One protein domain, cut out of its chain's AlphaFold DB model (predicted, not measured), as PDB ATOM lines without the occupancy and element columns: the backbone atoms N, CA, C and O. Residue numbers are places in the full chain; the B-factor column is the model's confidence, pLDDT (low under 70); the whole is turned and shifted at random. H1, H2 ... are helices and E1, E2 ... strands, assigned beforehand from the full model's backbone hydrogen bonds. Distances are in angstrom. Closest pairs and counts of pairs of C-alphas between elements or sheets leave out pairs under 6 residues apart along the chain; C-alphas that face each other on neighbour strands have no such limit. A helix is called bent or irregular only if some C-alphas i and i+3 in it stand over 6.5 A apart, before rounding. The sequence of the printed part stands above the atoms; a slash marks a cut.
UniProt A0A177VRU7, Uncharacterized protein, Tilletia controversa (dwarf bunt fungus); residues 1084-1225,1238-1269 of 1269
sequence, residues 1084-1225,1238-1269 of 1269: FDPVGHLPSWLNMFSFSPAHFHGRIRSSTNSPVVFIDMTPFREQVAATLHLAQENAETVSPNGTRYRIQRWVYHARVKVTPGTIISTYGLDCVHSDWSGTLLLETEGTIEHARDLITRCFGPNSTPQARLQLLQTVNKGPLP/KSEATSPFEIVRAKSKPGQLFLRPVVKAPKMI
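Overview. This is residues 1084 to 1225 and 1238 to 1269 of the 1269 residues of an uncharacterized protein of Tilletia controversa (dwarf bunt fungus) (UniProt A0A177VRU7). One strongly twisted sheet of six strands has the helices H1 and H2 over one face, with H3 packing on H2 farther out, and the hairpin of E2 and E3 reaches away from this body as an arm with Asn 1145 near its tip. A long stretch with no named element, residues 1084 to 1115, lies at the E1 side of the sheet. The printed part has 174 residues with three named helices and six named strands, in the order E1 H1 E2 E3 E4 H2 H3 E5 E6; the sheet runs E1 E5 E6 E4 E3 E2 and is mixed. The class is mixed, helices and strands, with 82 residues in named elements, under half of the printed part. The whole is compact, with a radius of gyration of the C-alphas of 16.6 A, and spans 54 by 44 by 38 A.

Arrangement. The sheet has E1, residues 1116 to 1120, and E2, residues 1133 to 1142, as edge strands; from edge to edge its strands' lines turn by 173 degrees. E1 is antiparallel to E5, residues 1242 to 1247, with N 1117 and O 1245 2.9 A apart. E5 and E6, residues 1256 to 1261, form an antiparallel hairpin, with N 1246 and O 1260 2.8 A apart. E6 is parallel to E4, residues 1182 to 1189, with N 1185 and O 1257 2.9 A apart. The pairing of E6 is staggered: residues 1256 to 1259 pair with E4 and residues 1259 to 1261 with E5. E4 and E3, residues 1148 to 1162, form a hairpin, with N 1156 and O 1188 2.8 A apart. E3 and E2 form another, with N 1135 and O 1155 2.8 A apart, and E3 bends by 76 degrees at residue 1152. E2, E3 and E4 make a meander, each strand the antiparallel neighbour of the one before. H2, residues 1192 to 1202, is on the sheet at a height of 7.7 A, over E4 and along the strands, at 26 degrees to E4 on the local plane; with the sheet it makes two layers, a helix on one face. H1, residues 1122 to 1131, is on the same face at a height of 7.5 A, over E3, and runs slantwise to the strands, at 46 degrees to E3 on the local plane. H1 is irregular: C-alphas 1123 and 1126 are 8.0 A apart. H1 and H2 touch at a steep tilt of 41 degrees, opposite ways; their closest C-alphas, those of Thr 1122 and Cys 1202, are 5.2 A apart. H3, residues 1209 to 1219, touches H2 at a steep tilt of 61 degrees, opposite ways, the closest C-alphas being those of Ile 1199 and Arg 1212, 6.7 A apart. H3 only grazes the sheet, with residues 1216 to 1219. Every O i to N i+4 pair is within hydrogen-bond range in H2 and H3; in H1 4 of 6 are.

Along the chain. E1 begins with C-alpha 1116 at (104.132, 34.079, 68.101) and is 13.5 A long from first to last C-alpha. H1 is 14.7 A long, E2 26.9 A, E3 35.1 A and E4 23.3 A. H2 is 15.2 A long, H3 15.5 A, E5 14.6 A and E6 16.4 A. C-alpha 1145 stands at (119.488, 57.929, 60.991), and E6 ends with C-alpha 1261 at (109.620, 30.447, 61.610).

Size, cuts and confidence. The C-alphas of Asn 1145 and Tyr 1171, the two farthest apart, are 54.2 A apart. Residues 1226 to 1237 are not printed, and C-alphas 1225 and 1238 across this cut are 30.9 A apart. The link from E3 to E4, with 19 residues, is long. The mean pLDDT of the printed part is 84.3; residues 1170 to 1172, 1205 to 1206, 1218 to 1225, 1238 to 1241 and 1264 to 1269 are under 70.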
ATOM      1  N   PHE A1084     109.604  33.006  73.494       90.50
ATOM      2  CA  PHE A1084     109.832  33.820  72.292       90.50
ATOM      3  C   PHE A1084     109.248  35.241  72.371       90.50
ATOM      4  O   PHE A1084     109.414  36.018  71.435       90.50
ATOM      5  N   ASP A1085     108.549  35.581  73.455       91.12
ATOM      6  CA  ASP A1085     107.942  36.896  73.676       91.12
ATOM      7  C   ASP A1085     107.943  37.184  75.191       91.12
ATOM      8  O   ASP A1085     107.303  36.430  75.929       91.12
ATOM      9  N   PRO A1086     108.616  38.245  75.682       90.75
ATOM     10  CA  PRO A1086     108.623  38.593  77.107       90.75
ATOM     11  C   PRO A1086     107.247  39.037  77.633       90.75
ATOM     12  O   PRO A1086     107.031  39.063  78.839       90.75
ATOM     13  N   VAL A1087     106.295  39.356  76.748       91.88
ATOM     14  CA  VAL A1087     104.886  39.611  77.093       91.88
ATOM     15  C   VAL A1087     104.072  38.311  77.204       91.88
ATOM     16  O   VAL A1087     102.938  38.338  77.682       91.88
ATOM     17  N   GLY A1088     104.638  37.165  76.823       92.25
ATOM     18  CA  GLY A1088     103.979  35.861  76.838       92.25
ATOM     19  C   GLY A1088     103.163  35.596  75.569       92.25
ATOM     20  O   GLY A1088     102.426  36.452  75.079       92.25
ATOM     21  N   HIS A1089     103.286  34.382  75.043       93.00
ATOM     22  CA  HIS A1089     102.631  33.884  73.837       93.00
ATOM     23  C   HIS A1089     101.934  32.537  74.085       93.00
ATOM     24  O   HIS A1089     101.989  31.951  75.167       93.00
ATOM     25  N   LEU A1090     101.255  32.028  73.054       94.12
ATOM     26  CA  LEU A1090     100.555  30.743  73.119       94.12
ATOM     27  C   LEU A1090     101.548  29.575  73.332       94.12
ATOM     28  O   LEU A1090     102.633  29.611  72.746       94.12
ATOM     29  N   PRO A1091     101.210  28.551  74.138       92.31
ATOM     30  CA  PRO A1091     102.080  27.402  74.408       92.31
ATOM     31  C   PRO A1091     102.073  26.353  73.277       92.31
ATOM     32  O   PRO A1091     101.182  26.333  72.430       92.31
ATOM     33  N   SER A1092     103.058  25.449  73.282       90.62
ATOM     34  CA  SER A1092     103.325  24.496  72.188       90.62
ATOM     35  C   SER A1092     102.250  23.430  71.965       90.62
ATOM     36  O   SER A1092     101.972  23.073  70.816       90.62
ATOM     37  N   TRP A1093     101.577  22.984  73.029       89.88
ATOM     38  CA  TRP A1093     100.465  22.022  72.983       89.88
ATOM     39  C   TRP A1093      99.193  22.561  72.291       89.88
ATOM     40  O   TRP A1093      98.225  21.818  72.071       89.88
ATOM     41  N   LEU A1094      99.161  23.855  71.955       91.38
ATOM     42  CA  LEU A1094      98.024  24.548  71.356       91.38
ATOM     43  C   LEU A1094      98.258  24.803  69.854       91.38
ATOM     44  O   LEU A1094      98.726  25.867  69.451       91.38
ATOM     45  N   ASN A1095      97.890  23.836  69.009       92.12
ATOM     46  CA  ASN A1095      97.930  24.002  67.552       92.12
ATOM     47  C   ASN A1095      96.906  25.058  67.092       92.12
ATOM     48  O   ASN A1095      95.696  24.858  67.218       92.12
ATOM     49  N   MET A1096      97.376  26.167  66.519       93.06
ATOM     50  CA  MET A1096      96.519  27.264  66.062       93.06
ATOM     51  C   MET A1096      95.582  26.858  64.907       93.06
ATOM     52  O   MET A1096      94.549  27.501  64.717       93.06
ATOM     53  N   PHE A1097      95.861  25.775  64.166       93.31
ATOM     54  CA  PHE A1097      94.919  25.276  63.153       93.31
ATOM     55  C   PHE A1097      93.569  24.820  63.735       93.31
ATOM     56  O   PHE A1097      92.561  24.901  63.033       93.31
ATOM     57  N   SER A1098      93.510  24.434  65.014       92.31
ATOM     58  CA  SER A1098      92.259  24.071  65.702       92.31
ATOM     59  C   SER A1098      91.345  25.276  66.000       92.31
ATOM     60  O   SER A1098      90.203  25.095  66.422       92.31
ATOM     61  N   PHE A1099      91.820  26.509  65.787       93.12
ATOM     62  CA  PHE A1099      91.144  27.759  66.156       93.12
ATOM     63  C   PHE A1099      90.989  28.696  64.959       93.12
ATOM     64  O   PHE A1099      91.712  28.590  63.980       93.12
ATOM     65  N   SER A1100      90.077  29.667  65.028       90.44
ATOM     66  CA  SER A1100      90.010  30.741  64.023       90.44
ATOM     67  C   SER A1100      91.327  31.547  63.987       90.44
ATOM     68  O   SER A1100      91.861  31.847  65.058       90.44
ATOM     69  N   PRO A1101      91.838  32.010  62.825       86.31
ATOM     70  CA  PRO A1101      93.052  32.843  62.762       86.31
ATOM     71  C   PRO A1101      93.003  34.097  63.653       86.31
ATOM     72  O   PRO A1101      94.031  34.614  64.090       86.31
ATOM     73  N   ALA A1102      91.798  34.600  63.935       88.12
ATOM     74  CA  ALA A1102      91.563  35.771  64.773       88.12
ATOM     75  C   ALA A1102      91.295  35.443  66.261       88.12
ATOM     76  O   ALA A1102      91.052  36.369  67.040       88.12
ATOM     77  N   HIS A1103      91.313  34.168  66.672       93.38
ATOM     78  CA  HIS A1103      90.724  33.706  67.938       93.38
ATOM     79  C   HIS A1103      91.280  34.421  69.177       93.38
ATOM     80  O   HIS A1103      90.508  34.942  69.986       93.38
ATOM     81  N   PHE A1104      92.608  34.515  69.270       94.25
ATOM     82  CA  PHE A1104      93.330  35.112  70.400       94.25
ATOM     83  C   PHE A1104      93.650  36.605  70.238       94.25
ATOM     84  O   PHE A1104      94.045  37.256  71.204       94.25
ATOM     85  N   HIS A1105      93.474  37.184  69.044       88.50
ATOM     86  CA  HIS A1105      93.764  38.604  68.812       88.50
ATOM     87  C   HIS A1105      92.872  39.479  69.707       88.50
ATOM     88  O   HIS A1105      91.649  39.329  69.707       88.50
ATOM     89  N   GLY A1106      93.487  40.405  70.447       87.38
ATOM     90  CA  GLY A1106      92.800  41.259  71.424       87.38
ATOM     91  C   GLY A1106      92.445  40.558  72.743       87.38
ATOM     92  O   GLY A1106      91.783  41.159  73.582       87.38
ATOM     93  N   ARG A1107      92.863  39.298  72.934       92.31
ATOM     94  CA  ARG A1107      92.772  38.555  74.206       92.31
ATOM     95  C   ARG A1107      94.153  38.240  74.770       92.31
ATOM     96  O   ARG A1107      94.385  38.433  75.955       92.31
ATOM     97  N   ILE A1108      95.064  37.820  73.895       94.31
ATOM     98  CA  ILE A1108      96.498  37.733  74.159       94.31
ATOM     99  C   ILE A1108      97.164  38.893  73.406       94.31
ATOM    100  O   ILE A1108      96.975  39.054  72.193       94.31
ATOM    101  N   ARG A1109      97.876  39.752  74.143       92.38
ATOM    102  CA  ARG A1109      98.768  40.790  73.605       92.38
ATOM    103  C   ARG A1109     100.119  40.150  73.245       92.38
ATOM    104  O   ARG A1109     100.376  39.008  73.600       92.38
ATOM    105  N   SER A1110     100.965  40.877  72.529       91.44
ATOM    106  CA  SER A1110     102.349  40.497  72.209       91.44
ATOM    107  C   SER A1110     103.214  41.747  72.355       91.44
ATOM    108  O   SER A1110     102.686  42.854  72.220       91.44
ATOM    109  N   SER A1111     104.507  41.596  72.643       90.19
ATOM    110  CA  SER A1111     105.440  42.736  72.707       90.19
ATOM    111  C   SER A1111     105.632  43.424  71.351       90.19
ATOM    112  O   SER A1111     106.009  44.593  71.299       90.19
ATOM    113  N   THR A1112     105.328  42.731  70.250       88.06
ATOM    114  CA  THR A1112     105.394  43.270  68.888       88.06
ATOM    115  C   THR A1112     104.028  43.205  68.196       88.06
ATOM    116  O   THR A1112     103.073  42.590  68.675       88.06
ATOM    117  N   ASN A1113     103.914  43.803  67.004       86.62
ATOM    118  CA  ASN A1113     102.729  43.608  66.159       86.62
ATOM    119  C   ASN A1113     102.684  42.208  65.500       86.62
ATOM    120  O   ASN A1113     101.719  41.893  64.803       86.62
ATOM    121  N   SER A1114     103.694  41.364  65.721       89.69
ATOM    122  CA  SER A1114     103.825  40.030  65.145       89.69
ATOM    123  C   SER A1114     103.727  38.937  66.228       89.69
ATOM    124  O   SER A1114     104.744  38.531  66.788       89.69
ATOM    125  N   PRO A1115     102.522  38.434  66.563       92.69
ATOM    126  CA  PRO A1115     102.365  37.450  67.630       92.69
ATOM    127  C   PRO A1115     102.982  36.098  67.250       92.69
ATOM    128  O   PRO A1115     102.810  35.622  66.124       92.69
ATOM    129  N   VAL A1116     103.632  35.455  68.222       93.44
ATOM    130  CA  VAL A1116     104.132  34.079  68.101       93.44
ATOM    131  C   VAL A1116     103.000  33.081  68.348       93.44
ATOM    132  O   VAL A1116     102.230  33.203  69.304       93.44
ATOM    133  N   VAL A1117     102.898  32.085  67.469       94.12
ATOM    134  CA  VAL A1117     101.871  31.038  67.482       94.12
ATOM    135  C   VAL A1117     102.492  29.679  67.166       94.12
ATOM    136  O   VAL A1117     103.493  29.601  66.455       94.12
ATOM    137  N   PHE A1118     101.891  28.597  67.656       93.31
ATOM    138  CA  PHE A1118     102.335  27.234  67.364       93.31
ATOM    139  C   PHE A1118     101.433  26.577  66.316       93.31
ATOM    140  O   PHE A1118     100.207  26.616  66.424       93.31
ATOM    141  N   ILE A1119     102.040  26.008  65.272       92.38
ATOM    142  CA  ILE A1119     101.339  25.448  64.108       92.38
ATOM    143  C   ILE A1119     101.993  24.123  63.712       92.38
ATOM    144  O   ILE A1119     103.209  24.064  63.523       92.38
ATOM    145  N   ASP A1120     101.194  23.064  63.568       90.75
ATOM    146  CA  ASP A1120     101.640  21.808  62.949       90.75
ATOM    147  C   ASP A1120     101.480  21.905  61.426       90.75
ATOM    148  O   ASP A1120     100.367  21.912  60.901       90.75
ATOM    149  N   MET A1121     102.602  22.015  60.714       90.75
ATOM    150  CA  MET A1121     102.631  22.141  59.253       90.75
ATOM    151  C   MET A1121     102.753  20.791  58.526       90.75
ATOM    152  O   MET A1121     102.718  20.761  57.292       90.75
ATOM    153  N   THR A1122     102.850  19.669  59.248       87.19
ATOM    154  CA  THR A1122     103.058  18.338  58.652       87.19
ATOM    155  C   THR A1122     101.934  17.829  57.734       87.19
ATOM    156  O   THR A1122     102.270  17.102  56.789       87.19
ATOM    157  N   PRO A1123     100.649  18.238  57.869       87.38
ATOM    158  CA  PRO A1123      99.608  17.931  56.878       87.38
ATOM    159  C   PRO A1123      99.810  18.644  55.532       87.38
ATOM    160  O   PRO A1123      99.247  18.235  54.521       87.38
ATOM    161  N   PHE A1124     100.618  19.709  55.500       90.19
ATOM    162  CA  PHE A1124     100.826  20.567  54.329       90.19
ATOM    163  C   PHE A1124     102.217  20.416  53.693       90.19
ATOM    164  O   PHE A1124     102.515  21.089  52.705       90.19
ATOM    165  N   ARG A1125     103.057  19.518  54.226       86.62
ATOM    166  CA  ARG A1125     104.458  19.297  53.823       86.62
ATOM    167  C   ARG A1125     104.664  19.151  52.307       86.62
ATOM    168  O   ARG A1125     105.615  19.698  51.767       86.62
ATOM    169  N   GLU A1126     103.752  18.483  51.601       86.06
ATOM    170  CA  GLU A1126     103.829  18.269  50.146       86.06
ATOM    171  C   GLU A1126     103.591  19.564  49.354       86.06
ATOM    172  O   GLU A1126     104.283  19.824  48.371       86.06
ATOM    173  N   GLN A1127     102.688  20.430  49.829       90.75
ATOM    174  CA  GLN A1127     102.504  21.768  49.258       90.75
ATOM    175  C   GLN A1127     103.716  22.662  49.541       90.75
ATOM    176  O   GLN A1127     104.126  23.425  48.669       90.75
ATOM    177  N   VAL A1128     104.323  22.544  50.732       90.69
ATOM    178  CA  VAL A1128     105.591  23.222  51.049       90.69
ATOM    179  C   VAL A1128     106.685  22.752  50.091       90.69
ATOM    180  O   VAL A1128     107.312  23.594  49.461       90.69
ATOM    181  N   ALA A1129     106.855  21.439  49.897       86.38
ATOM    182  CA  ALA A1129     107.812  20.860  48.949       86.38
ATOM    183  C   ALA A1129     107.665  21.465  47.544       86.38
ATOM    184  O   ALA A1129     108.607  22.031  47.000       86.38
ATOM    185  N   ALA A1130     106.455  21.385  46.983       87.75
ATOM    186  CA  ALA A1130     106.173  21.761  45.601       87.75
ATOM    187  C   ALA A1130     106.244  23.275  45.327       87.75
ATOM    188  O   ALA A1130     106.221  23.682  44.167       87.75
ATOM    189  N   THR A1131     106.296  24.116  46.366       92.06
ATOM    190  CA  THR A1131     106.271  25.584  46.231       92.06
ATOM    191  C   THR A1131     107.467  26.297  46.857       92.06
ATOM    192  O   THR A1131     107.597  27.507  46.661       92.06
ATOM    193  N   LEU A1132     108.331  25.590  47.594       90.81
ATOM    194  CA  LEU A1132     109.511  26.159  48.235       90.81
ATOM    195  C   LEU A1132     110.563  26.543  47.187       90.81
ATOM    196  O   LEU A1132     111.130  25.688  46.515       90.81
ATOM    197  N   HIS A1133     110.832  27.840  47.069       89.38
ATOM    198  CA  HIS A1133     111.821  28.395  46.147       89.38
ATOM    199  C   HIS A1133     112.581  29.556  46.793       89.38
ATOM    200  O   HIS A1133     112.076  30.220  47.703       89.38
ATOM    201  N   LEU A1134     113.798  29.806  46.312       91.31
ATOM    202  CA  LEU A1134     114.581  30.980  46.680       91.31
ATOM    203  C   LEU A1134     114.153  32.172  45.811       91.31
ATOM    204  O   LEU A1134     114.178  32.093  44.584       91.31
ATOM    205  N   ALA A1135     113.768  33.273  46.446       89.56
ATOM    206  CA  ALA A1135     113.335  34.508  45.805       89.56
ATOM    207  C   ALA A1135     114.205  35.693  46.249       89.56
ATOM    208  O   ALA A1135     114.714  35.727  47.371       89.56
ATOM    209  N   GLN A1136     114.346  36.691  45.378       91.12
ATOM    210  CA  GLN A1136     114.954  37.974  45.722       91.12
ATOM    211  C   GLN A1136     113.844  38.966  46.098       91.12
ATOM    212  O   GLN A1136     112.941  39.221  45.303       91.12
ATOM    213  N   GLU A1137     113.900  39.532  47.302       87.62
ATOM    214  CA  GLU A1137     112.954  40.542  47.780       87.62
ATOM    215  C   GLU A1137     113.671  41.878  48.016       87.62
ATOM    216  O   GLU A1137     114.719  41.936  48.658       87.62
ATOM    217  N   ASN A1138     113.080  42.973  47.534       85.81
ATOM    218  CA  ASN A1138     113.513  44.326  47.877       85.81
ATOM    219  C   ASN A1138     112.855  44.734  49.204       85.81
ATOM    220  O   ASN A1138     111.698  45.152  49.217       85.81
ATOM    221  N   ALA A1139     113.575  44.599  50.316       80.12
ATOM    222  CA  ALA A1139     113.101  45.023  51.629       80.12
ATOM    223  C   ALA A1139     113.391  46.515  51.852       80.12
ATOM    224  O   ALA A1139     114.516  46.970  51.647       80.12
ATOM    225  N   GLU A1140     112.397  47.282  52.304       81.19
ATOM    226  CA  GLU A1140     112.623  48.645  52.793       81.19
ATOM    227  C   GLU A1140     113.085  48.603  54.250       81.19
ATOM    228  O   GLU A1140     112.346  48.193  55.143       81.19
ATOM    229  N   THR A1141     114.322  49.034  54.480       78.69
ATOM    230  CA  THR A1141     114.947  49.132  55.800       78.69
ATOM    231  C   THR A1141     115.168  50.593  56.159       78.69
ATOM    232  O   THR A1141     115.647  51.376  55.334       78.69
ATOM    233  N   VAL A1142     114.860  50.959  57.401       79.81
ATOM    234  CA  VAL A1142     115.188  52.278  57.953       79.81
ATOM    235  C   VAL A1142     116.594  52.208  58.551       79.81
ATOM    236  O   VAL A1142     116.885  51.295  59.321       79.81
ATOM    237  N   SER A1143     117.475  53.139  58.189       80.06
ATOM    238  CA  SER A1143     118.782  53.291  58.836       80.06
ATOM    239  C   SER A1143     118.619  53.814  60.274       80.06
ATOM    240  O   SER A1143     117.580  54.400  60.593       80.06
ATOM    241  N   PRO A1144     119.644  53.701  61.143       79.50
ATOM    242  CA  PRO A1144     119.633  54.354  62.458       79.50
ATOM    243  C   PRO A1144     119.367  55.869  62.388       79.50
ATOM    244  O   PRO A1144     118.807  56.442  63.315       79.50
ATOM    245  N   ASN A1145     119.690  56.502  61.253       86.31
ATOM    246  CA  ASN A1145     119.488  57.929  60.991       86.31
ATOM    247  C   ASN A1145     118.097  58.230  60.380       86.31
ATOM    248  O   ASN A1145     117.908  59.267  59.746       86.31
ATOM    249  N   GLY A1146     117.135  57.303  60.470       85.62
ATOM    250  CA  GLY A1146     115.765  57.463  59.962       85.62
ATOM    251  C   GLY A1146     115.603  57.377  58.435       85.62
ATOM    252  O   GLY A1146     114.479  57.374  57.931       85.62
ATOM    253  N   THR A1147     116.694  57.283  57.671       87.50
ATOM    254  CA  THR A1147     116.654  57.268  56.201       87.50
ATOM    255  C   THR A1147     116.217  55.901  55.680       87.50
ATOM    256  O   THR A1147     116.770  54.877  56.076       87.50
ATOM    257  N   ARG A1148     115.243  55.859  54.766       85.94
ATOM    258  CA  ARG A1148     114.758  54.601  54.177       85.94
ATOM    259  C   ARG A1148     115.586  54.215  52.956       85.94
ATOM    260  O   ARG A1148     115.669  54.985  52.003       85.94
ATOM    261  N   TYR A1149     116.123  53.000  52.959       87.44
ATOM    262  CA  TYR A1149     116.839  52.406  51.830       87.44
ATOM    263  C   TYR A1149     116.213  51.062  51.449       87.44
ATOM    264  O   TYR A1149     115.677  50.352  52.301       87.44
ATOM    265  N   ARG A1150     116.283  50.701  50.163       86.69
ATOM    266  CA  ARG A1150     115.864  49.383  49.668       86.69
ATOM    267  C   ARG A1150     117.074  48.459  49.610       86.69
ATOM    268  O   ARG A1150     117.985  48.697  48.826       86.69
ATOM    269  N   ILE A1151     117.059  47.408  50.424       87.44
ATOM    270  CA  ILE A1151     118.078  46.359  50.438       87.44
ATOM    271  C   ILE A1151     117.517  45.133  49.717       87.44
ATOM    272  O   ILE A1151     116.439  44.638  50.048       87.44
ATOM    273  N   GLN A1152     118.262  44.627  48.736       89.25
ATOM    274  CA  GLN A1152     117.990  43.320  48.145       89.25
ATOM    275  C   GLN A1152     118.378  42.233  49.145       89.25
ATOM    276  O   GLN A1152     119.553  42.079  49.473       89.25
ATOM    277  N   ARG A1153     117.392  41.465  49.613       89.62
ATOM    278  CA  ARG A1153     117.607  40.273  50.436       89.62
ATOM    279  C   ARG A1153     117.134  39.028  49.695       89.62
ATOM    280  O   ARG A1153     116.137  39.063  48.978       89.62
ATOM    281  N   TRP A1154     117.836  37.922  49.892       90.31
ATOM    282  CA  TRP A1154     117.371  36.612  49.447       90.31
ATOM    283  C   TRP A1154     116.487  35.994  50.531       90.31
ATOM    284  O   TRP A1154     116.759  36.149  51.725       90.31
ATOM    285  N   VAL A1155     115.399  35.347  50.119       91.94
ATOM    286  CA  VAL A1155     114.321  34.863  50.990       91.94
ATOM    287  C   VAL A1155     113.775  33.564  50.408       91.94
ATOM    288  O   VAL A1155     113.449  33.511  49.224       91.94
ATOM    289  N   TYR A1156     113.652  32.514  51.212       92.19
ATOM    290  CA  TYR A1156     112.907  31.326  50.815       92.19
ATOM    291  C   TYR A1156     111.412  31.558  51.034       92.19
ATOM    292  O   TYR A1156     110.977  31.931  52.128       92.19
ATOM    293  N   HIS A1157     110.624  31.315  49.989       92.56
ATOM    294  CA  HIS A1157     109.169  31.391  50.019       92.56
ATOM    295  C   HIS A1157     108.560  30.020  49.743       92.56
ATOM    296  O   HIS A1157     108.913  29.379  48.756       92.56
ATOM    297  N   ALA A1158     107.590  29.611  50.561       94.50
ATOM    298  CA  ALA A1158     106.690  28.497  50.258       94.50
ATOM    299  C   ALA A1158     105.226  28.929  50.417       94.50
ATOM    300  O   ALA A1158     104.898  29.810  51.215       94.50
ATOM    301  N   ARG A1159     104.331  28.302  49.653       95.19
ATOM    302  CA  ARG A1159     102.911  28.645  49.576       95.19
ATOM    303  C   ARG A1159     102.047  27.433  49.904       95.19
ATOM    304  O   ARG A1159     102.029  26.454  49.169       95.19
ATOM    305  N   VAL A1160     101.244  27.550  50.957       95.56
ATOM    306  CA  VAL A1160     100.301  26.510  51.381       95.56
ATOM    307  C   VAL A1160      98.873  27.026  51.237       95.56
ATOM    308  O   VAL A1160      98.535  28.092  51.744       95.56
ATOM    309  N   LYS A1161      98.009  26.270  50.562       95.50
ATOM    310  CA  LYS A1161      96.561  26.479  50.563       95.50
ATOM    311  C   LYS A1161      95.958  25.685  51.721       95.50
ATOM    312  O   LYS A1161      96.000  24.454  51.723       95.50
ATOM    313  N   VAL A1162      95.389  26.403  52.685       94.06
ATOM    314  CA  VAL A1162      94.719  25.809  53.845       94.06
ATOM    315  C   VAL A1162      93.244  25.615  53.514       94.06
ATOM    316  O   VAL A1162      92.575  26.539  53.038       94.06
ATOM    317  N   THR A1163      92.760  24.397  53.752       91.88
ATOM    318  CA  THR A1163      91.378  23.984  53.510       91.88
ATOM    319  C   THR A1163      90.708  23.699  54.860       91.88
ATOM    320  O   THR A1163      91.266  22.931  55.648       91.88
ATOM    321  N   PRO A1164      89.525  24.273  55.143       92.75
ATOM    322  CA  PRO A1164      88.753  23.934  56.336       92.75
ATOM    323  C   PRO A1164      88.474  22.430  56.428       92.75
ATOM    324  O   PRO A1164      88.171  21.793  55.421       92.75
ATOM    325  N   GLY A1165      88.550  21.859  57.629       89.56
ATOM    326  CA  GLY A1165      88.282  20.437  57.863       89.56
ATOM    327  C   GLY A1165      89.404  19.465  57.467       89.56
ATOM    328  O   GLY A1165      89.240  18.267  57.670       89.56
ATOM    329  N   THR A1166      90.551  19.927  56.950       89.81
ATOM    330  CA  THR A1166      91.743  19.067  56.810       89.81
ATOM    331  C   THR A1166      92.163  18.521  58.181       89.81
ATOM    332  O   THR A1166      92.210  19.267  59.155       89.81
ATOM    333  N   ILE A1167      92.475  17.227  58.277       86.44
ATOM    334  CA  ILE A1167      92.909  16.584  59.529       86.44
ATOM    335  C   ILE A1167      94.297  17.107  59.945       86.44
ATOM    336  O   ILE A1167      95.197  17.198  59.112       86.44
ATOM    337  N   ILE A1168      94.468  17.434  61.234       84.56
ATOM    338  CA  ILE A1168      95.711  17.999  61.813       84.56
ATOM    339  C   ILE A1168      96.232  17.224  63.032       84.56
ATOM    340  O   ILE A1168      97.095  17.715  63.754       84.56
ATOM    341  N   SER A1169      95.687  16.036  63.299       78.44
ATOM    342  CA  SER A1169      96.135  15.161  64.388       78.44
ATOM    343  C   SER A1169      96.267  13.718  63.926       78.44
ATOM    344  O   SER A1169      95.469  13.247  63.115       78.44
ATOM    345  N   THR A1170      97.228  13.003  64.515       64.56
ATOM    346  CA  THR A1170      97.493  11.568  64.313       64.56
ATOM    347  C   THR A1170      96.225  10.714  64.326       64.56
ATOM    348  O   THR A1170      96.057   9.822  63.502       64.56
ATOM    349  N   TYR A1171      95.323  11.008  65.267       63.88
ATOM    350  CA  TYR A1171      94.129  10.212  65.549       63.88
ATOM    351  C   TYR A1171      92.883  10.637  64.751       63.88
ATOM    352  O   TYR A1171      91.808  10.089  64.976       63.88
ATOM    353  N   GLY A1172      92.982  11.637  63.865       66.12
ATOM    354  CA  GLY A1172      91.843  12.128  63.078       66.12
ATOM    355  C   GLY A1172      90.801  12.952  63.851       66.12
ATOM    356  O   GLY A1172      89.748  13.251  63.296       66.12
ATOM    357  N   LEU A1173      91.069  13.310  65.114       76.75
ATOM    358  CA  LEU A1173      90.100  13.963  66.009       76.75
ATOM    359  C   LEU A1173      90.118  15.497  65.906       76.75
ATOM    360  O   LEU A1173      89.061  16.116  65.807       76.75
ATOM    361  N   ASP A1174      91.306  16.109  65.889       82.94
ATOM    362  CA  ASP A1174      91.477  17.540  65.610       82.94
ATOM    363  C   ASP A1174      91.609  17.766  64.088       82.94
ATOM    364  O   ASP A1174      92.398  17.093  63.406       82.94
ATOM    365  N   CYS A1175      90.868  18.752  63.572       90.56
ATOM    366  CA  CYS A1175      90.877  19.226  62.180       90.56
ATOM    367  C   CYS A1175      91.062  20.754  62.111       90.56
ATOM    368  O   CYS A1175      90.790  21.466  63.078       90.56
ATOM    369  N   VAL A1176      91.467  21.264  60.945       92.00
ATOM    370  CA  VAL A1176      91.511  22.696  60.616       92.00
ATOM    371  C   VAL A1176      90.133  23.339  60.840       92.00
ATOM    372  O   VAL A1176      89.138  22.902  60.260       92.00
ATOM    373  N   HIS A1177      90.082  24.405  61.644       93.12
ATOM    374  CA  HIS A1177      88.865  25.163  61.964       93.12
ATOM    375  C   HIS A1177      88.148  25.703  60.708       93.12
ATOM    376  O   HIS A1177      88.790  26.032  59.712       93.12
ATOM    377  N   SER A1178      86.821  25.881  60.767       91.00
ATOM    378  CA  SER A1178      85.985  26.377  59.649       91.00
ATOM    379  C   SER A1178      86.524  27.647  58.982       91.00
ATOM    380  O   SER A1178      86.481  27.800  57.765       91.00
ATOM    381  N   ASP A1179      87.034  28.555  59.808       88.44
ATOM    382  CA  ASP A1179      87.463  29.901  59.419       88.44
ATOM    383  C   ASP A1179      88.847  29.920  58.740       88.44
ATOM    384  O   ASP A1179      89.212  30.919  58.118       88.44
ATOM    385  N   TRP A1180      89.628  28.837  58.843       89.44
ATOM    386  CA  TRP A1180      90.930  28.695  58.186       89.44
ATOM    387  C   TRP A1180      90.741  28.395  56.693       89.44
ATOM    388  O   TRP A1180      90.876  27.268  56.222       89.44
ATOM    389  N   SER A1181      90.437  29.444  55.931       89.56
ATOM    390  CA  SER A1181      90.363  29.403  54.471       89.56
ATOM    391  C   SER A1181      91.285  30.455  53.857       89.56
ATOM    392  O   SER A1181      91.277  31.620  54.257       89.56
ATOM    393  N   GLY A1182      92.112  30.045  52.893       91.50
ATOM    394  CA  GLY A1182      93.008  30.955  52.180       91.50
ATOM    395  C   GLY A1182      94.398  30.379  51.915       91.50
ATOM    396  O   GLY A1182      94.581  29.172  51.751       91.50
ATOM    397  N   THR A1183      95.381  31.273  51.824       95.06
ATOM    398  CA  THR A1183      96.795  30.952  51.593       95.06
ATOM    399  C   THR A1183      97.632  31.322  52.824       95.06
ATOM    400  O   THR A1183      97.556  32.451  53.305       95.06
ATOM    401  N   LEU A1184      98.480  30.404  53.284       95.75
ATOM    402  CA  LEU A1184      99.660  30.720  54.087       95.75
ATOM    403  C   LEU A1184     100.852  30.965  53.159       95.75
ATOM    404  O   LEU A1184     101.075  30.209  52.207       95.75
ATOM    405  N   LEU A1185     101.631  31.998  53.461       95.75
ATOM    406  CA  LEU A1185     102.920  32.271  52.831       95.75
ATOM    407  C   LEU A1185     104.001  32.135  53.901       95.75
ATOM    408  O   LEU A1185     104.022  32.898  54.865       95.75
ATOM    409  N   LEU A1186     104.850  31.120  53.752       95.94
ATOM    410  CA  LEU A1186     105.963  30.851  54.654       95.94
ATOM    411  C   LEU A1186     107.188  31.617  54.154       95.94
ATOM    412  O   LEU A1186     107.530  31.519  52.975       95.94
ATOM    413  N   GLU A1187     107.833  32.356  55.048       93.44
ATOM    414  CA  GLU A1187     108.985  33.207  54.760       93.44
ATOM    415  C   GLU A1187     110.168  32.816  55.658       93.44
ATOM    416  O   GLU A1187     110.053  32.875  56.882       93.44
ATOM    417  N   THR A1188     111.320  32.485  55.077       92.88
ATOM    418  CA  THR A1188     112.605  32.420  55.799       92.88
ATOM    419  C   THR A1188     113.696  33.195  55.077       92.88
ATOM    420  O   THR A1188     113.661  33.369  53.865       92.88
ATOM    421  N   GLU A1189     114.693  33.674  55.819       89.88
ATOM    422  CA  GLU A1189     115.894  34.281  55.237       89.88
ATOM    423  C   GLU A1189     116.608  33.292  54.293       89.88
ATOM    424  O   GLU A1189     116.635  32.090  54.546       89.88
ATOM    425  N   GLY A1190     117.196  33.793  53.204       86.25
ATOM    426  CA  GLY A1190     117.764  33.015  52.097       86.25
ATOM    427  C   GLY A1190     119.010  32.170  52.395       86.25
ATOM    428  O   GLY A1190     119.687  31.759  51.455       86.25
ATOM    429  N   THR A1191     119.341  31.889  53.659       87.44
ATOM    430  CA  THR A1191     120.452  30.990  54.010       87.44
ATOM    431  C   THR A1191     119.994  29.530  54.027       87.44
ATOM    432  O   THR A1191     118.850  29.205  54.353       87.44
ATOM    433  N   ILE A1192     120.901  28.611  53.684       85.56
ATOM    434  CA  ILE A1192     120.591  27.173  53.602       85.56
ATOM    435  C   ILE A1192     120.185  26.606  54.977       85.56
ATOM    436  O   ILE A1192     119.363  25.692  55.043       85.56
ATOM    437  N   GLU A1193     120.690  27.170  56.079       87.50
ATOM    438  CA  GLU A1193     120.313  26.754  57.437       87.50
ATOM    439  C   GLU A1193     118.870  27.148  57.793       87.50
ATOM    440  O   GLU A1193     118.140  26.352  58.383       87.50
ATOM    441  N   HIS A1194     118.400  28.320  57.357       88.19
ATOM    442  CA  HIS A1194     117.003  28.717  57.543       88.19
ATOM    443  C   HIS A1194     116.037  27.934  56.629       88.19
ATOM    444  O   HIS A1194     114.901  27.662  57.025       88.19
ATOM    445  N   ALA A1195     116.482  27.479  55.449       87.94
ATOM    446  CA  ALA A1195     115.736  26.502  54.648       87.94
ATOM    447  C   ALA A1195     115.674  25.115  55.322       87.94
ATOM    448  O   ALA A1195     114.613  24.487  55.344       87.94
ATOM    449  N   ARG A1196     116.785  24.648  55.913       87.25
ATOM    450  CA  ARG A1196     116.853  23.399  56.700       87.25
ATOM    451  C   ARG A1196     115.905  23.426  57.893       87.25
ATOM    452  O   ARG A1196     115.213  22.438  58.131       87.25
ATOM    453  N   ASP A1197     115.850  24.541  58.615       88.50
ATOM    454  CA  ASP A1197     114.936  24.740  59.741       88.50
ATOM    455  C   ASP A1197     113.466  24.734  59.280       88.50
ATOM    456  O   ASP A1197     112.666  23.951  59.793       88.50
ATOM    457  N   LEU A1198     113.118  25.499  58.234       90.12
ATOM    458  CA  LEU A1198     111.764  25.504  57.661       90.12
ATOM    459  C   LEU A1198     111.310  24.098  57.229       90.12
ATOM    460  O   LEU A1198     110.201  23.683  57.569       90.12
ATOM    461  N   ILE A1199     112.164  23.346  56.526       89.19
ATOM    462  CA  ILE A1199     111.875  21.962  56.117       89.19
ATOM    463  C   ILE A1199     111.757  21.046  57.343       89.19
ATOM    464  O   ILE A1199     110.822  20.257  57.422       89.19
ATOM    465  N   THR A1200     112.631  21.171  58.343       87.25
ATOM    466  CA  THR A1200     112.557  20.341  59.560       87.25
ATOM    467  C   THR A1200     111.252  20.576  60.331       87.25
ATOM    468  O   THR A1200     110.628  19.612  60.774       87.25
ATOM    469  N   ARG A1201     110.782  21.829  60.414       87.94
ATOM    470  CA  ARG A1201     109.481  22.189  61.009       87.94
ATOM    471  C   ARG A1201     108.295  21.687  60.181       87.94
ATOM    472  O   ARG A1201     107.341  21.159  60.738       87.94
ATOM    473  N   CYS A1202     108.347  21.820  58.854       87.81
ATOM    474  CA  CYS A1202     107.224  21.451  57.982       87.81
ATOM    475  C   CYS A1202     107.090  19.941  57.739       87.81
ATOM    476  O   CYS A1202     105.992  19.478  57.453       87.81
ATOM    477  N   PHE A1203     108.171  19.168  57.855       81.06
ATOM    478  CA  PHE A1203     108.170  17.715  57.634       81.06
ATOM    479  C   PHE A1203     108.204  16.898  58.935       81.06
ATOM    480  O   PHE A1203     108.246  15.667  58.882       81.06
ATOM    481  N   GLY A1204     108.181  17.564  60.094       75.06
ATOM    482  CA  GLY A1204     108.108  16.947  61.417       75.06
ATOM    483  C   GLY A1204     109.337  16.103  61.791       75.06
ATOM    484  O   GLY A1204     110.183  15.799  60.947       75.06
ATOM    485  N   PRO A1205     109.454  15.665  63.057       68.44
ATOM    486  CA  PRO A1205     110.638  14.951  63.537       68.44
ATOM    487  C   PRO A1205     110.853  13.585  62.863       68.44
ATOM    488  O   PRO A1205     112.000  13.165  62.727       68.44
ATOM    489  N   ASN A1206     109.783  12.941  62.384       67.25
ATOM    490  CA  ASN A1206     109.798  11.582  61.819       67.25
ATOM    491  C   ASN A1206     110.328  11.485  60.374       67.25
ATOM    492  O   ASN A1206     110.600  10.382  59.904       67.25
ATOM    493  N   SER A1207     110.467  12.602  59.649       71.81
ATOM    494  CA  SER A1207     111.011  12.583  58.281       71.81
ATOM    495  C   SER A1207     112.495  12.191  58.258       71.81
ATOM    496  O   SER A1207     113.283  12.672  59.077       71.81
ATOM    497  N   THR A1208     112.906  11.325  57.321       76.94
ATOM    498  CA  THR A1208     114.304  10.866  57.266       76.94
ATOM    499  C   THR A1208     115.248  12.030  56.940       76.94
ATOM    500  O   THR A1208     114.888  12.936  56.177       76.94
ATOM    501  N   PRO A1209     116.495  12.020  57.453       76.81
ATOM    502  CA  PRO A1209     117.486  13.021  57.069       76.81
ATOM    503  C   PRO A1209     117.762  12.997  55.559       76.81
ATOM    504  O   PRO A1209     118.021  14.046  54.978       76.81
ATOM    505  N   GLN A1210     117.640  11.835  54.908       75.94
ATOM    506  CA  GLN A1210     117.774  11.699  53.457       75.94
ATOM    507  C   GLN A1210     116.663  12.438  52.701       75.94
ATOM    508  O   GLN A1210     116.988  13.233  51.823       75.94
ATOM    509  N   ALA A1211     115.387  12.278  53.076       72.50
ATOM    510  CA  ALA A1211     114.284  13.012  52.451       72.50
ATOM    511  C   ALA A1211     114.432  14.534  52.644       72.50
ATOM    512  O   ALA A1211     114.323  15.297  51.685       72.50
ATOM    513  N   ARG A1212     114.789  14.990  53.857       78.06
ATOM    514  CA  ARG A1212     115.078  16.418  54.117       78.06
ATOM    515  C   ARG A1212     116.228  16.946  53.248       78.06
ATOM    516  O   ARG A1212     116.135  18.054  52.724       78.06
ATOM    517  N   LEU A1213     117.296  16.164  53.071       77.38
ATOM    518  CA  LEU A1213     118.440  16.529  52.226       77.38
ATOM    519  C   LEU A1213     118.102  16.527  50.729       77.38
ATOM    520  O   LEU A1213     118.550  17.427  50.024       77.38
ATOM    521  N   GLN A1214     117.300  15.575  50.248       74.44
ATOM    522  CA  GLN A1214     116.816  15.558  48.864       74.44
ATOM    523  C   GLN A1214     115.985  16.810  48.564       74.44
ATOM    524  O   GLN A1214     116.282  17.503  47.595       74.44
ATOM    525  N   LEU A1215     115.045  17.170  49.448       74.44
ATOM    526  CA  LEU A1215     114.245  18.397  49.336       74.44
ATOM    527  C   LEU A1215     115.122  19.656  49.223       74.44
ATOM    528  O   LEU A1215     114.924  20.473  48.325       74.44
ATOM    529  N   LEU A1216     116.142  19.785  50.077       76.44
ATOM    530  CA  LEU A1216     117.114  20.889  50.019       76.44
ATOM    531  C   LEU A1216     117.918  20.907  48.711       76.44
ATOM    532  O   LEU A1216     118.183  21.974  48.160       76.44
ATOM    533  N   GLN A1217     118.302  19.738  48.196       75.44
ATOM    534  CA  GLN A1217     119.003  19.629  46.917       75.44
ATOM    535  C   GLN A1217     118.104  19.971  45.723       75.44
ATOM    536  O   GLN A1217     118.614  20.496  44.735       75.44
ATOM    537  N   THR A1218     116.797  19.702  45.795       69.25
ATOM    538  CA  THR A1218     115.844  20.015  44.721       69.25
ATOM    539  C   THR A1218     115.410  21.474  44.714       69.25
ATOM    540  O   THR A1218     115.377  22.065  43.642       69.25
ATOM    541  N   VAL A1219     115.207  22.110  45.876       68.81
ATOM    542  CA  VAL A1219     114.919  23.561  45.966       68.81
ATOM    543  C   VAL A1219     116.006  24.394  45.264       68.81
ATOM    544  O   VAL A1219     115.705  25.402  44.630       68.81
ATOM    545  N   ASN A1220     117.258  23.925  45.294       66.56
ATOM    546  CA  ASN A1220     118.399  24.544  44.613       66.56
ATOM    547  C   ASN A1220     118.563  24.139  43.127       66.56
ATOM    548  O   ASN A1220     119.529  24.559  42.492       66.56
ATOM    549  N   LYS A1221     117.681  23.294  42.575       63.88
ATOM    550  CA  LYS A1221     117.780  22.726  41.212       63.88
ATOM    551  C   LYS A1221     116.519  22.883  40.353       63.88
ATOM    552  O   LYS A1221     116.623  22.750  39.138       63.88
ATOM    553  N   GLY A1222     115.355  23.161  40.942       55.12
ATOM    554  CA  GLY A1222     114.098  23.376  40.217       55.12
ATOM    555  C   GLY A1222     112.894  22.671  40.856       55.12
ATOM    556  O   GLY A1222     113.023  22.064  41.919       55.12
ATOM    557  N   PRO A1223     111.704  22.752  40.232       53.34
ATOM    558  CA  PRO A1223     110.497  22.127  40.762       53.34
ATOM    559  C   PRO A1223     110.649  20.604  40.888       53.34
ATOM    560  O   PRO A1223     111.161  19.927  39.997       53.34
ATOM    561  N   LEU A1224     110.181  20.080  42.019       54.25
ATOM    562  CA  LEU A1224     110.223  18.663  42.371       54.25
ATOM    563  C   LEU A1224     109.363  17.796  41.429       54.25
ATOM    564  O   LEU A1224     108.221  18.173  41.150       54.25
ATOM    565  N   PRO A1225     109.817  16.587  41.035       50.94
ATOM    566  CA  PRO A1225     108.878  15.519  40.709       50.94
ATOM    567  C   PRO A1225     108.028  15.192  41.954       50.94
ATOM    568  O   PRO A1225     108.527  15.309  43.079       50.94
ATOM    569  N   LYS A1238     103.981  10.659  69.715       44.62
ATOM    570  CA  LYS A1238     104.615  11.149  70.958       44.62
ATOM    571  C   LYS A1238     105.276  12.529  70.894       44.62
ATOM    572  O   LYS A1238     105.578  13.062  71.958       44.62
ATOM    573  N   SER A1239     105.496  13.110  69.717       48.03
ATOM    574  CA  SER A1239     106.109  14.439  69.571       48.03
ATOM    575  C   SER A1239     105.068  15.529  69.326       48.03
ATOM    576  O   SER A1239     104.223  15.369  68.448       48.03
ATOM    577  N   GLU A1240     105.192  16.668  70.008       59.53
ATOM    578  CA  GLU A1240     104.543  17.910  69.576       59.53
ATOM    579  C   GLU A1240     105.151  18.331  68.226       59.53
ATOM    580  O   GLU A1240     106.281  18.810  68.162       59.53
ATOM    581  N   ALA A1241     104.434  18.078  67.127       68.81
ATOM    582  CA  ALA A1241     104.844  18.476  65.775       68.81
ATOM    583  C   ALA A1241     104.506  19.951  65.462       68.81
ATOM    584  O   ALA A1241     104.910  20.498  64.434       68.81
ATOM    585  N   THR A1242     103.821  20.626  66.388       87.94
ATOM    586  CA  THR A1242     103.626  22.073  66.416       87.94
ATOM    587  C   THR A1242     104.959  22.816  66.523       87.94
ATOM    588  O   THR A1242     105.680  22.719  67.511       87.94
ATOM    589  N   SER A1243     105.268  23.631  65.517       90.62
ATOM    590  CA  SER A1243     106.453  24.497  65.498       90.62
ATOM    591  C   SER A1243     106.074  25.967  65.727       90.62
ATOM    592  O   SER A1243     104.969  26.363  65.347       90.62
ATOM    593  N   PRO A1244     106.952  26.802  66.320       93.19
ATOM    594  CA  PRO A1244     106.663  28.215  66.549       93.19
ATOM    595  C   PRO A1244     106.873  29.051  65.277       93.19
ATOM    596  O   PRO A1244     107.932  28.994  64.640       93.19
ATOM    597  N   PHE A1245     105.875  29.869  64.944       94.44
ATOM    598  CA  PHE A1245     105.883  30.835  63.847       94.44
ATOM    599  C   PHE A1245     105.451  32.223  64.341       94.44
ATOM    600  O   PHE A1245     104.506  32.367  65.112       94.44
ATOM    601  N   GLU A1246     106.130  33.253  63.856       93.62
ATOM    602  CA  GLU A1246     105.742  34.656  63.926       93.62
ATOM    603  C   GLU A1246     104.672  34.930  62.851       93.62
ATOM    604  O   GLU A1246     104.909  34.679  61.666       93.62
ATOM    605  N   ILE A1247     103.515  35.489  63.227       93.00
ATOM    606  CA  ILE A1247     102.555  36.021  62.247       93.00
ATOM    607  C   ILE A1247     103.005  37.416  61.806       93.00
ATOM    608  O   ILE A1247     102.802  38.395  62.526       93.00
ATOM    609  N   VAL A1248     103.536  37.537  60.588       91.94
ATOM    610  CA  VAL A1248     104.019  38.808  60.024       91.94
ATOM    611  C   VAL A1248     102.822  39.653  59.564       91.94
ATOM    612  O   VAL A1248     102.465  39.705  58.380       91.94
ATOM    613  N   ARG A1249     102.156  40.323  60.514       88.44
ATOM    614  CA  ARG A1249     100.919  41.085  60.248       88.44
ATOM    615  C   ARG A1249     101.099  42.173  59.190       88.44
ATOM    616  O   ARG A1249     100.199  42.359  58.384       88.44
ATOM    617  N   ALA A1250     102.258  42.832  59.144       87.88
ATOM    618  CA  ALA A1250     102.544  43.914  58.195       87.88
ATOM    619  C   ALA A1250     102.547  43.478  56.713       87.88
ATOM    620  O   ALA A1250     102.291  44.303  55.841       87.88
ATOM    621  N   LYS A1251     102.809  42.194  56.419       89.25
ATOM    622  CA  LYS A1251     102.694  41.625  55.061       89.25
ATOM    623  C   LYS A1251     101.347  40.936  54.808       89.25
ATOM    624  O   LYS A1251     100.948  40.766  53.656       89.25
ATOM    625  N   SER A1252     100.658  40.537  55.877       90.44
ATOM    626  CA  SER A1252      99.412  39.767  55.826       90.44
ATOM    627  C   SER A1252      98.232  40.583  55.292       90.44
ATOM    628  O   SER A1252      98.111  41.781  55.534       90.44
ATOM    629  N   LYS A1253      97.338  39.915  54.561       90.50
ATOM    630  CA  LYS A1253      96.162  40.488  53.888       90.50
ATOM    631  C   LYS A1253      94.946  39.570  54.096       90.50
ATOM    632  O   LYS A1253      95.123  38.402  54.447       90.50
ATOM    633  N   PRO A1254      93.703  40.033  53.870       87.56
ATOM    634  CA  PRO A1254      92.535  39.152  53.876       87.56
ATOM    635  C   PRO A1254      92.742  37.933  52.956       87.56
ATOM    636  O   PRO A1254      93.082  38.084  51.784       87.56
ATOM    637  N   GLY A1255      92.603  36.721  53.503       87.94
ATOM    638  CA  GLY A1255      92.849  35.458  52.789       87.94
ATOM    639  C   GLY A1255      94.325  35.090  52.538       87.94
ATOM    640  O   GLY A1255      94.576  34.051  51.921       87.94
ATOM    641  N   GLN A1256      95.298  35.890  52.996       92.00
ATOM    642  CA  GLN A1256      96.741  35.635  52.856       92.00
ATOM    643  C   GLN A1256      97.500  35.958  54.153       92.00
ATOM    644  O   GLN A1256      97.785  37.121  54.439       92.00
ATOM    645  N   LEU A1257      97.862  34.939  54.932       93.25
ATOM    646  CA  LEU A1257      98.617  35.115  56.177       93.25
ATOM    647  C   LEU A1257     100.104  34.821  55.941       93.25
ATOM    648  O   LEU A1257     100.450  33.740  55.464       93.25
ATOM    649  N   PHE A1258     100.978  35.765  56.290       94.12
ATOM    650  CA  PHE A1258     102.426  35.557  56.252       94.12
ATOM    651  C   PHE A1258     102.913  34.997  57.590       94.12
ATOM    652  O   PHE A1258     102.603  35.545  58.650       94.12
ATOM    653  N   LEU A1259     103.698  33.924  57.525       95.25
ATOM    654  CA  LEU A1259     104.291  33.238  58.668       95.25
ATOM    655  C   LEU A1259     105.807  33.160  58.495       95.25
ATOM    656  O   LEU A1259     106.289  32.721  57.452       95.25
ATOM    657  N   ARG A1260     106.559  33.510  59.536       94.19
ATOM    658  CA  ARG A1260     108.014  33.324  59.598       94.19
ATOM    659  C   ARG A1260     108.344  32.342  60.723       94.19
ATOM    660  O   ARG A1260     107.860  32.551  61.831       94.19
ATOM    661  N   PRO A1261     109.124  31.269  60.510       93.50
ATOM    662  CA  PRO A1261     109.620  30.447  61.610       93.50
ATOM    663  C   PRO A1261     110.349  31.306  62.640       93.50
ATOM    664  O   PRO A1261     111.249  32.067  62.288       93.50
ATOM    665  N   VAL A1262     109.987  31.174  63.916       90.88
ATOM    666  CA  VAL A1262     110.729  31.857  64.980       90.88
ATOM    667  C   VAL A1262     112.079  31.166  65.121       90.88
ATOM    668  O   VAL A1262     112.150  30.040  65.624       90.88
ATOM    669  N   VAL A1263     113.149  31.807  64.648       80.62
ATOM    670  CA  VAL A1263     114.526  31.424  64.991       80.62
ATOM    671  C   VAL A1263     114.637  31.485  66.512       80.62
ATOM    672  O   VAL A1263     114.096  32.409  67.122       80.62
ATOM    673  N   LYS A1264     115.275  30.491  67.147       64.69
ATOM    674  CA  LYS A1264     115.403  30.479  68.612       64.69
ATOM    675  C   LYS A1264     115.971  31.816  69.077       64.69
ATOM    676  O   LYS A1264     117.036  32.208  68.603       64.69
ATOM    677  N   ALA A1265     115.275  32.469  70.006       50.00
ATOM    678  CA  ALA A1265     115.811  33.643  70.668       50.00
ATOM    679  C   ALA A1265     117.220  33.305  71.197       50.00
ATOM    680  O   ALA A1265     117.408  32.198  71.729       50.00
ATOM    681  N   PRO A1266     118.216  34.200  71.047       39.03
ATOM    682  CA  PRO A1266     119.455  34.044  71.794       39.03
ATOM    683  C   PRO A1266     119.069  33.923  73.268       39.03
ATOM    684  O   PRO A1266     118.163  34.627  73.716       39.03
ATOM    685  N   LYS A1267     119.694  32.995  74.007       40.09
ATOM    686  CA  LYS A1267     119.384  32.817  75.430       40.09
ATOM    687  C   LYS A1267     119.518  34.174  76.121       40.09
ATOM    688  O   LYS A1267     120.632  34.679  76.229       40.09
ATOM    689  N   MET A1268     118.400  34.736  76.574       37.31
ATOM    690  CA  MET A1268     118.438  35.764  77.605       37.31
ATOM    691  C   MET A1268     119.077  35.109  78.829       37.31
ATOM    692  O   MET A1268     118.678  34.005  79.214       37.31
ATOM    693  N   ILE A1269     120.148  35.737  79.309       31.56
ATOM    694  CA  ILE A1269     120.974  35.294  80.435       31.56
ATOM    695  C   ILE A1269     120.376  35.874  81.714       31.56
ATOM    696  O   ILE A1269     120.034  37.076  81.672       31.56
TER     697      ILE A1269